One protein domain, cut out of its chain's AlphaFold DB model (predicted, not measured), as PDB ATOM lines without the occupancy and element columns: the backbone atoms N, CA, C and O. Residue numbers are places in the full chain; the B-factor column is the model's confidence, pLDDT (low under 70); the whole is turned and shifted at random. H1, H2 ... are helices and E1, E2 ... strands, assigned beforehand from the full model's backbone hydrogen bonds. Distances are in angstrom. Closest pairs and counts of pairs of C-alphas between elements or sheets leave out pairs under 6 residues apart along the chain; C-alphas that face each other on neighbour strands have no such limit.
ATOM      1  N   MET A  10     -44.233   7.911  17.647       89.50
ATOM      2  CA  MET A  10     -42.920   8.451  17.305       89.50
ATOM      3  C   MET A  10     -42.528   7.962  15.918       89.50
ATOM      4  O   MET A  10     -42.473   6.758  15.682       89.50
ATOM      5  N   LEU A  11     -42.229   8.882  15.012       90.00
ATOM      6  CA  LEU A  11     -41.619   8.580  13.727       90.00
ATOM      7  C   LEU A  11     -40.099   8.706  13.877       90.00
ATOM      8  O   LEU A  11     -39.582   9.780  14.166       90.00
ATOM      9  N   HIS A  12     -39.393   7.591  13.723       91.81
ATOM     10  CA  HIS A  12     -37.944   7.485  13.905       91.81
ATOM     11  C   HIS A  12     -37.153   7.753  12.628       91.81
ATOM     12  O   HIS A  12     -36.001   8.169  12.708       91.81
ATOM     13  N   GLY A  13     -37.745   7.499  11.464       91.12
ATOM     14  CA  GLY A  13     -37.047   7.660  10.201       91.12
ATOM     15  C   GLY A  13     -37.919   7.334   9.003       91.12
ATOM     16  O   GLY A  13     -38.955   6.674   9.129       91.12
ATOM     17  N   ILE A  14     -37.466   7.822   7.852       92.12
ATOM     18  CA  ILE A  14     -38.078   7.612   6.546       92.12
ATOM     19  C   ILE A  14     -36.957   7.259   5.584       92.12
ATOM     20  O   ILE A  14     -35.971   7.988   5.486       92.12
ATOM     21  N   GLU A  15     -37.111   6.151   4.875       92.69
ATOM     22  CA  GLU A  15     -36.156   5.706   3.869       92.69
ATOM     23  C   GLU A  15     -36.873   5.472   2.545       92.69
ATOM     24  O   GLU A  15     -37.981   4.935   2.515       92.69
ATOM     25  N   ARG A  16     -36.241   5.851   1.431       90.50
ATOM     26  CA  ARG A  16     -36.748   5.511   0.099       90.50
ATOM     27  C   ARG A  16     -36.194   4.153  -0.314       90.50
ATOM     28  O   ARG A  16     -34.980   3.951  -0.312       90.50
ATOM     29  N   ARG A  17     -37.076   3.225  -0.672       90.38
ATOM     30  CA  ARG A  17     -36.714   1.894  -1.167       90.38
ATOM     31  C   ARG A  17     -36.474   1.918  -2.678       90.38
ATOM     32  O   ARG A  17     -36.867   2.845  -3.384       90.38
ATOM     33  N   ALA A  18     -35.815   0.874  -3.177       84.44
ATOM     34  CA  ALA A  18     -35.474   0.733  -4.596       84.44
ATOM     35  C   ALA A  18     -36.700   0.580  -5.521       84.44
ATOM     36  O   ALA A  18     -36.592   0.832  -6.715       84.44
ATOM     37  N   ASP A  19     -37.848   0.178  -4.973       83.75
ATOM     38  CA  ASP A  19     -39.140   0.062  -5.662       83.75
ATOM     39  C   ASP A  19     -39.892   1.404  -5.770       83.75
ATOM     40  O   ASP A  19     -40.974   1.458  -6.348       83.75
ATOM     41  N   GLY A  20     -39.323   2.490  -5.237       79.88
ATOM     42  CA  GLY A  20     -39.940   3.815  -5.216       79.88
ATOM     43  C   GLY A  20     -40.889   4.045  -4.038       79.88
ATOM     44  O   GLY A  20     -41.339   5.174  -3.855       79.88
ATOM     45  N   LEU A  21     -41.148   3.026  -3.209       88.06
ATOM     46  CA  LEU A  21     -41.942   3.165  -1.991       88.06
ATOM     47  C   LEU A  21     -41.118   3.782  -0.859       88.06
ATOM     48  O   LEU A  21     -39.884   3.725  -0.829       88.06
ATOM     49  N   MET A  22     -41.818   4.357   0.113       91.06
ATOM     50  CA  MET A  22     -41.230   4.895   1.331       91.06
ATOM     51  C   MET A  22     -41.406   3.901   2.477       91.06
ATOM     52  O   MET A  22     -42.441   3.257   2.620       91.06
ATOM     53  N   CYS A  23     -40.373   3.763   3.297       93.31
ATOM     54  CA  CYS A  23     -40.370   2.947   4.499       93.31
ATOM     55  C   CYS A  23     -40.355   3.872   5.716       93.31
ATOM     56  O   CYS A  23     -39.395   4.611   5.928       93.31
ATOM     57  N   LEU A  24     -41.426   3.839   6.499       93.56
ATOM     58  CA  LEU A  24     -41.607   4.598   7.728       93.56
ATOM     59  C   LEU A  24     -41.228   3.731   8.924       93.56
ATOM     60  O   LEU A  24     -41.815   2.674   9.123       93.56
ATOM     61  N   THR A  25     -40.307   4.187   9.769       94.44
ATOM     62  CA  THR A  25     -40.021   3.511  11.045       94.44
ATOM     63  C   THR A  25     -40.791   4.201  12.164       94.44
ATOM     64  O   THR A  25     -40.439   5.312  12.555       94.44
ATOM     65  N   VAL A  26     -41.848   3.570  12.679       92.31
ATOM     66  CA  VAL A  26     -42.784   4.166  13.647       92.31
ATOM     67  C   VAL A  26     -42.844   3.331  14.924       92.31
ATOM     68  O   VAL A  26     -42.968   2.111  14.873       92.31
ATOM     69  N   ALA A  27     -42.791   3.985  16.084       90.88
ATOM     70  CA  ALA A  27     -43.069   3.386  17.385       90.88
ATOM     71  C   ALA A  27     -44.395   3.919  17.939       90.88
ATOM     72  O   ALA A  27     -44.637   5.129  17.940       90.88
ATOM     73  N   ILE A  28     -45.256   3.021  18.417       88.00
ATOM     74  CA  ILE A  28     -46.579   3.356  18.954       88.00
ATOM     75  C   ILE A  28     -46.623   2.970  20.435       88.00
ATOM     76  O   ILE A  28     -46.467   1.810  20.807       88.00
ATOM     77  N   GLY A  29     -46.847   3.949  21.308       83.56
ATOM     78  CA  GLY A  29     -46.865   3.742  22.753       83.56
ATOM     79  C   GLY A  29     -45.496   3.318  23.286       83.56
ATOM     80  O   GLY A  29     -44.524   4.048  23.134       83.56
ATOM     81  N   ASN A  30     -45.448   2.151  23.934       81.00
ATOM     82  CA  ASN A  30     -44.222   1.572  24.499       81.00
ATOM     83  C   ASN A  30     -43.672   0.421  23.635       81.00
ATOM     84  O   ASN A  30     -42.824  -0.341  24.096       81.00
ATOM     85  N   GLU A  31     -44.190   0.246  22.416       85.06
ATOM     86  CA  GLU A  31     -43.717  -0.792  21.504       85.06
ATOM     87  C   GLU A  31     -42.386  -0.407  20.850       85.06
ATOM     88  O   GLU A  31     -42.075   0.772  20.668       85.06
ATOM     89  N   SER A  32     -41.597  -1.418  20.476       85.75
ATOM     90  CA  SER A  32     -40.392  -1.211  19.673       85.75
ATOM     91  C   SER A  32     -40.755  -0.638  18.298       85.75
ATOM     92  O   SER A  32     -41.780  -1.049  17.744       85.75
ATOM     93  N   PRO A  33     -39.922   0.240  17.709       90.81
ATOM     94  CA  PRO A  33     -40.173   0.777  16.378       90.81
ATOM     95  C   PRO A  33     -40.337  -0.340  15.344       90.81
ATOM     96  O   PRO A  33     -39.552  -1.292  15.321       90.81
ATOM     97  N   ARG A  34     -41.351  -0.215  14.490       92.81
ATOM     98  CA  ARG A  34     -41.627  -1.124  13.375       92.81
ATOM     99  C   ARG A  34     -41.600  -0.366  12.061       92.81
ATOM    100  O   ARG A  34     -41.873   0.833  12.020       92.81
ATOM    101  N   SER A  35     -41.254  -1.077  10.999       92.38
ATOM    102  CA  SER A  35     -41.220  -0.537   9.647       92.38
ATOM    103  C   SER A  35     -42.563  -0.752   8.961       92.38
ATOM    104  O   SER A  35     -43.066  -1.870   8.938       92.38
ATOM    105  N   TYR A  36     -43.100   0.312   8.382       92.69
ATOM    106  CA  TYR A  36     -44.351   0.333   7.635       92.69
ATOM    107  C   TYR A  36     -44.099   0.907   6.249       92.69
ATOM    108  O   TYR A  36     -43.265   1.797   6.080       92.69
ATOM    109  N   LEU A  37     -44.821   0.413   5.251       92.12
ATOM    110  CA  LEU A  37     -44.733   0.958   3.901       92.12
ATOM    111  C   LEU A  37     -45.657   2.164   3.745       92.12
ATOM    112  O   LEU A  37     -46.726   2.239   4.350       92.12
ATOM    113  N   ALA A  38     -45.228   3.111   2.924       90.88
ATOM    114  CA  ALA A  38     -46.030   4.239   2.505       90.88
ATOM    115  C   ALA A  38     -45.733   4.605   1.049       90.88
ATOM    116  O   ALA A  38     -44.604   4.473   0.570       90.88
ATOM    117  N   SER A  39     -46.751   5.093   0.358       88.50
ATOM    118  CA  SER A  39     -46.644   5.757  -0.932       88.50
ATOM    119  C   SER A  39     -47.130   7.196  -0.789       88.50
ATOM    120  O   SER A  39     -47.965   7.524   0.059       88.50
ATOM    121  N   PHE A  40     -46.564   8.069  -1.609       85.75
ATOM    122  CA  PHE A  40     -46.993   9.450  -1.729       85.75
ATOM    123  C   PHE A  40     -47.171   9.750  -3.210       85.75
ATOM    124  O   PHE A  40     -46.261   9.511  -4.002       85.75
ATOM    125  N   ASP A  41     -48.347  10.250  -3.567       83.25
ATOM    126  CA  ASP A  41     -48.653  10.745  -4.899       83.25
ATOM    127  C   ASP A  41     -48.965  12.240  -4.805       83.25
ATOM    128  O   ASP A  41     -50.022  12.653  -4.320       83.25
ATOM    129  N   GLY A  42     -47.994  13.038  -5.246       72.00
ATOM    130  CA  GLY A  42     -48.110  14.481  -5.446       72.00
ATOM    131  C   GLY A  42     -48.049  14.875  -6.923       72.00
ATOM    132  O   GLY A  42     -47.713  16.014  -7.228       72.00
ATOM    133  N   SER A  43     -48.310  13.942  -7.849       71.88
ATOM    134  CA  SER A  43     -48.178  14.178  -9.296       71.88
ATOM    135  C   SER A  43     -49.223  15.146  -9.870       71.88
ATOM    136  O   SER A  43     -49.041  15.674 -10.970       71.88
ATOM    137  N   HIS A  44     -50.300  15.410  -9.125       60.88
ATOM    138  CA  HIS A  44     -51.357  16.331  -9.513       60.88
ATOM    139  C   HIS A  44     -51.322  17.619  -8.686       60.88
ATOM    140  O   HIS A  44     -51.529  17.599  -7.471       60.88
ATOM    141  N   ASP A  45     -51.139  18.753  -9.369       52.94
ATOM    142  CA  ASP A  45     -51.208  20.092  -8.778       52.94
ATOM    143  C   ASP A  45     -52.528  20.275  -8.006       52.94
ATOM    144  O   ASP A  45     -53.609  20.420  -8.579       52.94
ATOM    145  N   GLY A  46     -52.434  20.256  -6.674       56.84
ATOM    146  CA  GLY A  46     -53.565  20.446  -5.761       56.84
ATOM    147  C   GLY A  46     -54.207  19.172  -5.201       56.84
ATOM    148  O   GLY A  46     -55.144  19.297  -4.410       56.84
ATOM    149  N   CYS A  47     -53.714  17.977  -5.545       55.72
ATOM    150  CA  CYS A  47     -54.147  16.712  -4.951       55.72
ATOM    151  C   CYS A  47     -52.927  15.928  -4.452       55.72
ATOM    152  O   CYS A  47     -52.317  15.171  -5.198       55.72
ATOM    153  N   GLU A  48     -52.575  16.132  -3.182       71.50
ATOM    154  CA  GLU A  48     -51.604  15.291  -2.483       71.50
ATOM    155  C   GLU A  48     -52.361  14.139  -1.823       71.50
ATOM    156  O   GLU A  48     -53.323  14.363  -1.079       71.50
ATOM    157  N   SER A  49     -51.939  12.910  -2.095       76.31
ATOM    158  CA  SER A  49     -52.451  11.730  -1.407       76.31
ATOM    159  C   SER A  49     -51.299  10.887  -0.885       76.31
ATOM    160  O   SER A  49     -50.241  10.786  -1.503       76.31
ATOM    161  N   SER A  50     -51.495  10.301   0.291       81.38
ATOM    162  CA  SER A  50     -50.570   9.324   0.849       81.38
ATOM    163  C   SER A  50     -51.336   8.074   1.227       81.38
ATOM    164  O   SER A  50     -52.343   8.170   1.934       81.38
ATOM    165  N   GLU A  51     -50.824   6.922   0.827       84.69
ATOM    166  CA  GLU A  51     -51.298   5.638   1.321       84.69
ATOM    167  C   GLU A  51     -50.242   5.081   2.265       84.69
ATOM    168  O   GLU A  51     -49.056   5.035   1.951       84.69
ATOM    169  N   THR A  52     -50.667   4.689   3.457       87.56
ATOM    170  CA  THR A  52     -49.825   3.987   4.424       87.56
ATOM    171  C   THR A  52     -50.311   2.560   4.550       87.56
ATOM    172  O   THR A  52     -51.493   2.298   4.338       87.56
ATOM    173  N   ASP A  53     -49.424   1.677   4.988       89.25
ATOM    174  CA  ASP A  53     -49.755   0.300   5.329       89.25
ATOM    175  C   ASP A  53     -51.022   0.207   6.200       89.25
ATOM    176  O   ASP A  53     -51.233   1.024   7.109       89.25
ATOM    177  N   GLU A  54     -51.865  -0.788   5.922       86.56
ATOM    178  CA  GLU A  54     -53.163  -0.958   6.581       86.56
ATOM    179  C   GLU A  54     -52.983  -1.112   8.095       86.56
ATOM    180  O   GLU A  54     -53.730  -0.518   8.876       86.56
ATOM    181  N   GLU A  55     -51.946  -1.840   8.523       87.69
ATOM    182  CA  GLU A  55     -51.623  -2.022   9.942       87.69
ATOM    183  C   GLU A  55     -51.355  -0.676  10.633       87.69
ATOM    184  O   GLU A  55     -51.903  -0.409  11.706       87.69
ATOM    185  N   LEU A  56     -50.573   0.209  10.001       86.19
ATOM    186  CA  LEU A  56     -50.288   1.541  10.537       86.19
ATOM    187  C   LEU A  56     -51.554   2.403  10.565       86.19
ATOM    188  O   LEU A  56     -51.823   3.074  11.562       86.19
ATOM    189  N   PHE A  57     -52.357   2.361   9.502       86.12
ATOM    190  CA  PHE A  57     -53.612   3.104   9.418       86.12
ATOM    191  C   PHE A  57     -54.587   2.718  10.538       86.12
ATOM    192  O   PHE A  57     -55.143   3.594  11.215       86.12
ATOM    193  N   PHE A  58     -54.786   1.417  10.767       85.38
ATOM    194  CA  PHE A  58     -55.653   0.926  11.836       85.38
ATOM    195  C   PHE A  58     -55.084   1.259  13.212       85.38
ATOM    196  O   PHE A  58     -55.824   1.746  14.068       85.38
ATOM    197  N   ALA A  59     -53.773   1.105  13.416       84.31
ATOM    198  CA  ALA A  59     -53.135   1.433  14.687       84.31
ATOM    199  C   ALA A  59     -53.275   2.926  15.046       84.31
ATOM    200  O   ALA A  59     -53.596   3.266  16.189       84.31
ATOM    201  N   LEU A  60     -53.101   3.830  14.075       82.94
ATOM    202  CA  LEU A  60     -53.315   5.269  14.265       82.94
ATOM    203  C   LEU A  60     -54.792   5.606  14.515       82.94
ATOM    204  O   LEU A  60     -55.098   6.451  15.363       82.94
ATOM    205  N   SER A  61     -55.710   4.924  13.825       80.50
ATOM    206  CA  SER A  61     -57.157   5.099  13.994       80.50
ATOM    207  C   SER A  61     -57.631   4.673  15.382       80.50
ATOM    208  O   SER A  61     -58.342   5.427  16.051       80.50
ATOM    209  N   ASP A  62     -57.171   3.518  15.860       81.69
ATOM    210  CA  ASP A  62     -57.456   3.017  17.203       81.69
ATOM    211  C   ASP A  62     -56.897   3.942  18.283       81.69
ATOM    212  O   ASP A  62     -57.547   4.199  19.302       81.69
ATOM    213  N   LEU A  63     -55.692   4.477  18.072       75.25
ATOM    214  CA  LEU A  63     -55.066   5.404  19.009       75.25
ATOM    215  C   LEU A  63     -55.818   6.738  19.063       75.25
ATOM    216  O   LEU A  63     -56.039   7.280  20.151       75.25
ATOM    217  N   ALA A  64     -56.263   7.250  17.914       71.81
ATOM    218  CA  ALA A  64     -57.111   8.431  17.855       71.81
ATOM    219  C   ALA A  64     -58.443   8.200  18.583       71.81
ATOM    220  O   ALA A  64     -58.813   9.013  19.431       71.81
ATOM    221  N   PHE A  65     -59.105   7.064  18.343       70.19
ATOM    222  CA  PHE A  65     -60.345   6.694  19.025       70.19
ATOM    223  C   PHE A  65     -60.170   6.636  20.551       70.19
ATOM    224  O   PHE A  65     -60.915   7.286  21.286       70.19
ATOM    225  N   LYS A  66     -59.125   5.951  21.041       67.69
ATOM    226  CA  LYS A  66     -58.815   5.826  22.481       67.69
ATOM    227  C   LYS A  66     -58.531   7.167  23.164       67.69
ATOM    228  O   LYS A  66     -58.758   7.298  24.364       67.69
ATOM    229  N   ARG A  67     -58.040   8.167  22.426       63.47
ATOM    230  CA  ARG A  67     -57.743   9.515  22.947       63.47
ATOM    231  C   ARG A  67     -58.882  10.521  22.750       63.47
ATOM    232  O   ARG A  67     -58.663  11.701  23.013       63.47
ATOM    233  N   PHE A  68     -60.055  10.093  22.267       58.25
ATOM    234  CA  PHE A  68     -61.110  10.996  21.774       58.25
ATOM    235  C   PHE A  68     -60.577  12.028  20.756       58.25
ATOM    236  O   PHE A  68     -61.067  13.153  20.659       58.25
ATOM    237  N   GLY A  69     -59.517  11.662  20.034       61.34
ATOM    238  CA  GLY A  69     -58.827  12.491  19.057       61.34
ATOM    239  C   GLY A  69     -59.319  12.231  17.637       61.34
ATOM    240  O   GLY A  69     -60.051  11.282  17.366       61.34
ATOM    241  N   ASN A  70     -58.889  13.079  16.704       67.69
ATOM    242  CA  ASN A  70     -59.196  12.915  15.289       67.69
ATOM    243  C   ASN A  70     -58.035  12.203  14.574       67.69
ATOM    244  O   ASN A  70     -56.932  12.747  14.527       67.69
ATOM    245  N   CYS A  71     -58.287  11.018  14.001       72.81
ATOM    246  CA  CYS A  71     -57.299  10.242  13.231       72.81
ATOM    247  C   CYS A  71     -56.714  11.052  12.062       72.81
ATOM    248  O   CYS A  71     -55.526  10.947  11.759       72.81
ATOM    249  N   VAL A  72     -57.521  11.958  11.499       73.50
ATOM    250  CA  VAL A  72     -57.120  12.869  10.421       73.50
ATOM    251  C   VAL A  72     -55.881  13.685  10.791       73.50
ATOM    252  O   VAL A  72     -55.085  13.987   9.915       73.50
ATOM    253  N   VAL A  73     -55.675  14.020  12.072       74.94
ATOM    254  CA  VAL A  73     -54.467  14.742  12.499       74.94
ATOM    255  C   VAL A  73     -53.228  13.907  12.199       74.94
ATOM    256  O   VAL A  73     -52.369  14.365  11.462       74.94
ATOM    257  N   TYR A  74     -53.167  12.665  12.680       78.44
ATOM    258  CA  TYR A  74     -52.017  11.792  12.434       78.44
ATOM    259  C   TYR A  74     -51.787  11.557  10.939       78.44
ATOM    260  O   TYR A  74     -50.651  11.610  10.484       78.44
ATOM    261  N   GLN A  75     -52.860  11.361  10.170       81.50
ATOM    262  CA  GLN A  75     -52.772  11.151   8.723       81.50
ATOM    263  C   GLN A  75     -52.226  12.375   7.989       81.50
ATOM    264  O   GLN A  75     -51.329  12.231   7.169       81.50
ATOM    265  N   MET A  76     -52.712  13.578   8.304       79.19
ATOM    266  CA  MET A  76     -52.203  14.804   7.683       79.19
ATOM    267  C   MET A  76     -50.743  15.073   8.051       79.19
ATOM    268  O   MET A  76     -49.993  15.572   7.218       79.19
ATOM    269  N   GLU A  77     -50.326  14.750   9.278       82.50
ATOM    270  CA  GLU A  77     -48.927  14.905   9.692       82.50
ATOM    271  C   GLU A  77     -48.010  13.938   8.955       82.50
ATOM    272  O   GLU A  77     -46.990  14.358   8.415       82.50
ATOM    273  N   VAL A  78     -48.396  12.663   8.872       86.19
ATOM    274  CA  VAL A  78     -47.651  11.663   8.102       86.19
ATOM    275  C   VAL A  78     -47.589  12.064   6.628       86.19
ATOM    276  O   VAL A  78     -46.502  12.085   6.062       86.19
ATOM    277  N   MET A  79     -48.714  12.468   6.036       85.06
ATOM    278  CA  MET A  79     -48.785  12.930   4.647       85.06
ATOM    279  C   MET A  79     -47.875  14.137   4.394       85.06
ATOM    280  O   MET A  79     -47.121  14.141   3.426       85.06
ATOM    281  N   GLY A  80     -47.894  15.141   5.276       82.00
ATOM    282  CA  GLY A  80     -47.055  16.332   5.141       82.00
ATOM    283  C   GLY A  80     -45.560  16.016   5.236       82.00
ATOM    284  O   GLY A  80     -44.769  16.546   4.459       82.00
ATOM    285  N   ILE A  81     -45.171  15.120   6.148       84.75
ATOM    286  CA  ILE A  81     -43.776  14.686   6.286       84.75
ATOM    287  C   ILE A  81     -43.343  13.853   5.066       84.75
ATOM    288  O   ILE A  81     -42.242  14.056   4.556       84.75
ATOM    289  N   LEU A  82     -44.196  12.949   4.575       86.38
ATOM    290  CA  LEU A  82     -43.936  12.165   3.364       86.38
ATOM    291  C   LEU A  82     -43.782  13.066   2.133       86.38
ATOM    292  O   LEU A  82     -42.838  12.885   1.371       86.38
ATOM    293  N   GLY A  83     -44.647  14.070   1.971       84.00
ATOM    294  CA  GLY A  83     -44.557  15.031   0.872       84.00
ATOM    295  C   GLY A  83     -43.294  15.894   0.933       84.00
ATOM    296  O   GLY A  83     -42.632  16.091  -0.084       84.00
ATOM    297  N   ALA A  84     -42.902  16.352   2.127       83.56
ATOM    298  CA  ALA A  84     -41.636  17.064   2.321       83.56
ATOM    299  C   ALA A  84     -40.428  16.171   1.986       83.56
ATOM    300  O   ALA A  84     -39.495  16.610   1.313       83.56
ATOM    301  N   PHE A  85     -40.464  14.897   2.393       85.94
ATOM    302  CA  PHE A  85     -39.430  13.924   2.036       85.94
ATOM    303  C   PHE A  85     -39.398  13.652   0.529       85.94
ATOM    304  O   PHE A  85     -38.318  13.508  -0.042       85.94
ATOM    305  N   ASP A  86     -40.561  13.610  -0.128       85.69
ATOM    306  CA  ASP A  86     -40.651  13.393  -1.570       85.69
ATOM    307  C   ASP A  86     -40.000  14.514  -2.375       85.69
ATOM    308  O   ASP A  86     -39.205  14.259  -3.278       85.69
ATOM    309  N   ARG A  87     -40.262  15.759  -1.974       82.75
ATOM    310  CA  ARG A  87     -39.722  16.962  -2.612       82.75
ATOM    311  C   ARG A  87     -38.273  17.280  -2.225       82.75
ATOM    312  O   ARG A  87     -37.707  18.242  -2.741       82.75
ATOM    313  N   GLY A  88     -37.660  16.493  -1.335       79.75
ATOM    314  CA  GLY A  88     -36.311  16.749  -0.822       79.75
ATOM    315  C   GLY A  88     -36.220  18.001   0.058       79.75
ATOM    316  O   GLY A  88     -35.165  18.631   0.136       79.75
ATOM    317  N   GLU A  89     -37.327  18.388   0.691       82.81
ATOM    318  CA  GLU A  89     -37.393  19.513   1.620       82.81
ATOM    319  C   GLU A  89     -36.756  19.161   2.973       82.81
ATOM    320  O   GLU A  89     -36.484  18.002   3.301       82.81
ATOM    321  N   GLN A  90     -36.514  20.185   3.793       78.94
ATOM    322  CA  GLN A  90     -35.992  19.985   5.138       78.94
ATOM    323  C   GLN A  90     -37.037  19.291   6.020       78.94
ATOM    324  O   GLN A  90     -38.107  19.835   6.292       78.94
ATOM    325  N   LEU A  91     -36.692  18.098   6.503       78.69
ATOM    326  CA  LEU A  91     -37.511  17.344   7.444       78.69
ATOM    327  C   LEU A  91     -37.358  17.848   8.889       78.69
ATOM    328  O   LEU A  91     -36.313  18.409   9.236       78.69
ATOM    329  N   PRO A  92     -38.365  17.618   9.758       77.88
ATOM    330  CA  PRO A  92     -38.190  17.787  11.197       77.88
ATOM    331  C   PRO A  92     -37.077  16.869  11.720       77.88
ATOM    332  O   PRO A  92     -36.856  15.778  11.190       77.88
ATOM    333  N   GLU A  93     -36.395  17.295  12.787       79.81
ATOM    334  CA  GLU A  93     -35.401  16.455  13.457       79.81
ATOM    335  C   GLU A  93     -36.056  15.169  13.982       79.81
ATOM    336  O   GLU A  93     -37.048  15.205  14.713       79.81
ATOM    337  N   MET A  94     -35.499  14.026  13.581       83.88
ATOM    338  CA  MET A  94     -35.978  12.703  13.976       83.88
ATOM    339  C   MET A  94     -35.269  12.236  15.263       83.88
ATOM    340  O   MET A  94     -34.069  12.483  15.411       83.88
ATOM    341  N   PRO A  95     -35.952  11.519  16.181       87.88
ATOM    342  CA  PRO A  95     -37.336  11.059  16.082       87.88
ATOM    343  C   PRO A  95     -38.356  12.169  16.389       87.88
ATOM    344  O   PRO A  95     -38.245  12.862  17.400       87.88
ATOM    345  N   VAL A  96     -39.399  12.283  15.563       84.94
ATOM    346  CA  VAL A  96     -40.472  13.275  15.729       84.94
ATOM    347  C   VAL A  96     -41.719  12.634  16.335       84.94
ATOM    348  O   VAL A  96     -42.112  11.525  15.976       84.94
ATOM    349  N   GLN A  97     -42.361  13.328  17.272       85.12
ATOM    350  CA  GLN A  97     -43.629  12.883  17.843       85.12
ATOM    351  C   GLN A  97     -44.789  13.282  16.917       85.12
ATOM    352  O   GLN A  97     -44.948  14.457  16.609       85.12
ATOM    353  N   LEU A  98     -45.621  12.318  16.524       80.31
ATOM    354  CA  LEU A  98     -46.851  12.549  15.760       80.31
ATOM    355  C   LEU A  98     -48.044  12.817  16.694       80.31
ATOM    356  O   LEU A  98     -48.079  12.394  17.857       80.31
ATOM    357  N   GLY A  99     -49.053  13.521  16.184       71.25
ATOM    358  CA  GLY A  99     -50.229  13.970  16.928       71.25
ATOM    359  C   GLY A  99     -49.956  15.153  17.855       71.25
ATOM    360  O   GLY A  99     -50.781  15.467  18.721       71.25
ATOM    361  N   THR A 100     -48.795  15.795  17.721       63.66
ATOM    362  CA  THR A 100     -48.535  17.104  18.314       63.66
ATOM    363  C   THR A 100     -49.041  18.135  17.325       63.66
ATOM    364  O   THR A 100     -48.523  18.217  16.225       63.66
ATOM    365  N   THR A 101     -50.025  18.939  17.714       52.78
ATOM    366  CA  THR A 101     -50.736  19.937  16.887       52.78
ATOM    367  C   THR A 101     -49.868  20.967  16.129       52.78
ATOM    368  O   THR A 101     -50.413  21.905  15.557       52.78
ATOM    369  N   SER A 102     -48.541  20.848  16.133       43.69
ATOM    370  CA  SER A 102     -47.568  21.685  15.433       43.69
ATOM    371  C   SER A 102     -47.654  21.613  13.907       43.69
ATOM    372  O   SER A 102     -47.324  22.602  13.262       43.69
ATOM    373  N   PHE A 103     -48.133  20.514  13.321       40.97
ATOM    374  CA  PHE A 103     -48.314  20.398  11.863       40.97
ATOM    375  C   PHE A 103     -49.749  20.721  11.410       40.97
ATOM    376  O   PHE A 103     -49.986  21.074  10.258       40.97
ATOM    377  N   CYS A 104     -50.709  20.728  12.339       38.84
ATOM    378  CA  CYS A 104     -52.047  21.286  12.136       38.84
ATOM    379  C   CYS A 104     -52.059  22.801  12.414       38.84
ATOM    380  O   CYS A 104     -52.802  23.293  13.263       38.84
ATOM    381  N   THR A 105     -51.248  23.574  11.686       37.22
ATOM    382  CA  THR A 105     -51.272  25.052  11.754       37.22
ATOM    383  C   THR A 105     -52.555  25.658  11.180       37.22
ATOM    384  O   THR A 105     -52.855  26.831  11.420       37.22
ATOM    385  N   LEU A 106     -53.391  24.866  10.504       40.84
ATOM    386  CA  LEU A 106     -54.758  25.250  10.174       40.84
ATOM    387  C   LEU A 106     -55.635  25.147  11.426       40.84
ATOM    388  O   LEU A 106     -56.444  24.230  11.573       40.84
ATOM    389  N   ARG A 107     -55.535  26.151  12.312       42.16
ATOM    390  CA  ARG A 107     -56.655  26.483  13.206       42.16
ATOM    391  C   ARG A 107     -57.913  26.477  12.334       42.16
ATOM    392  O   ARG A 107     -57.931  27.207  11.338       42.16
TER     393      ARG A 107
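What this domain is: This is residues 10 to 107 of the 142 residues of an uncharacterized protein of Planctomycetaceae bacterium (UniProt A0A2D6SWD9). A twisted, curled sheet of five strands wraps round one helix, H2, like part of a barrel that is not closed. A second helix, H1, is joined to H2 as a helical hairpin and packs on the sheet as well, mostly by strands E3 and E2. The printed part has 98 residues, with four strands, two helices and a short last strand along the chain: E1 E2 E3 E4 H1 H2 E5. The sheet's order is E4 E3 E2 E1 E5, all antiparallel, and the class is mixed, helices and strands. The whole is compact, with a radius of gyration of the C-alphas of 13.0 A, and rounded, with spans of 34 by 33 by 25 A.

Where its parts are: E1, residues 10 to 16, begins at C-alpha 10 (-42.920, 8.451, 17.305) and is 18.5 A long. E2, residues 22 to 28, is also 18.5 A long. E3, residues 34 to 44, is the longest strand at 30.4 A, and E4 follows as residues 47 to 52, 16.4 A. H1 is residues 54 to 66, 18.2 A. H2, residues 71 to 86, is 22.5 A long and begins at C-alpha 71 (-57.299, 10.242, 13.231). E5, residues 96 to 98, ends at C-alpha 98 (-46.851, 12.549, 15.760).

How they stand to each other: E1 to E4 form a meander, each strand the antiparallel neighbour of the one before. Within hydrogen-bond range are N 12 and O 25, 2.8 A, between E1 and E2; N 24 and O 36, 2.8 A, between E2 and E3; and N 41 and O 49, 2.9 A, between E3 and E4. E3 is staggered, pairing with E2 over residues 34 to 38 and with E4 over 38 to 44. Edge strand E5 is the antiparallel neighbour of E1, with N 11 and O 96 at 2.8 A. H2 on one face of the sheet makes two layers, helix over sheet, and the sheet curls round it. The closest C-alphas of H2 and E4 are those of Met 79 and Ser 50, 5.5 A. H1 is on the sheet too; its closest C-alpha pair with E3 is Leu 56 and Tyr 36, 6.7 A. H1 touches H2 with residues 60 to 65 alone, closest at the C-alphas of Ala 64 and Cys 71, 5.0 A, at a steep tilt of 42 degrees, opposite ways. E4 and E5 are apart. In both helices every O i to N i+4 pair is within hydrogen-bond range.

The domain as a whole: The two C-alphas farthest apart, those of Asn 30 and Asp 45, are 38.7 A apart. The printed part has no cut. The link from H2 to E5, 9 residues, is short, and the other links are tight. The mean pLDDT of the printed part is 78.9, and it is under 70 at residues 44 to 47, 66 to 70 and 100 to 107.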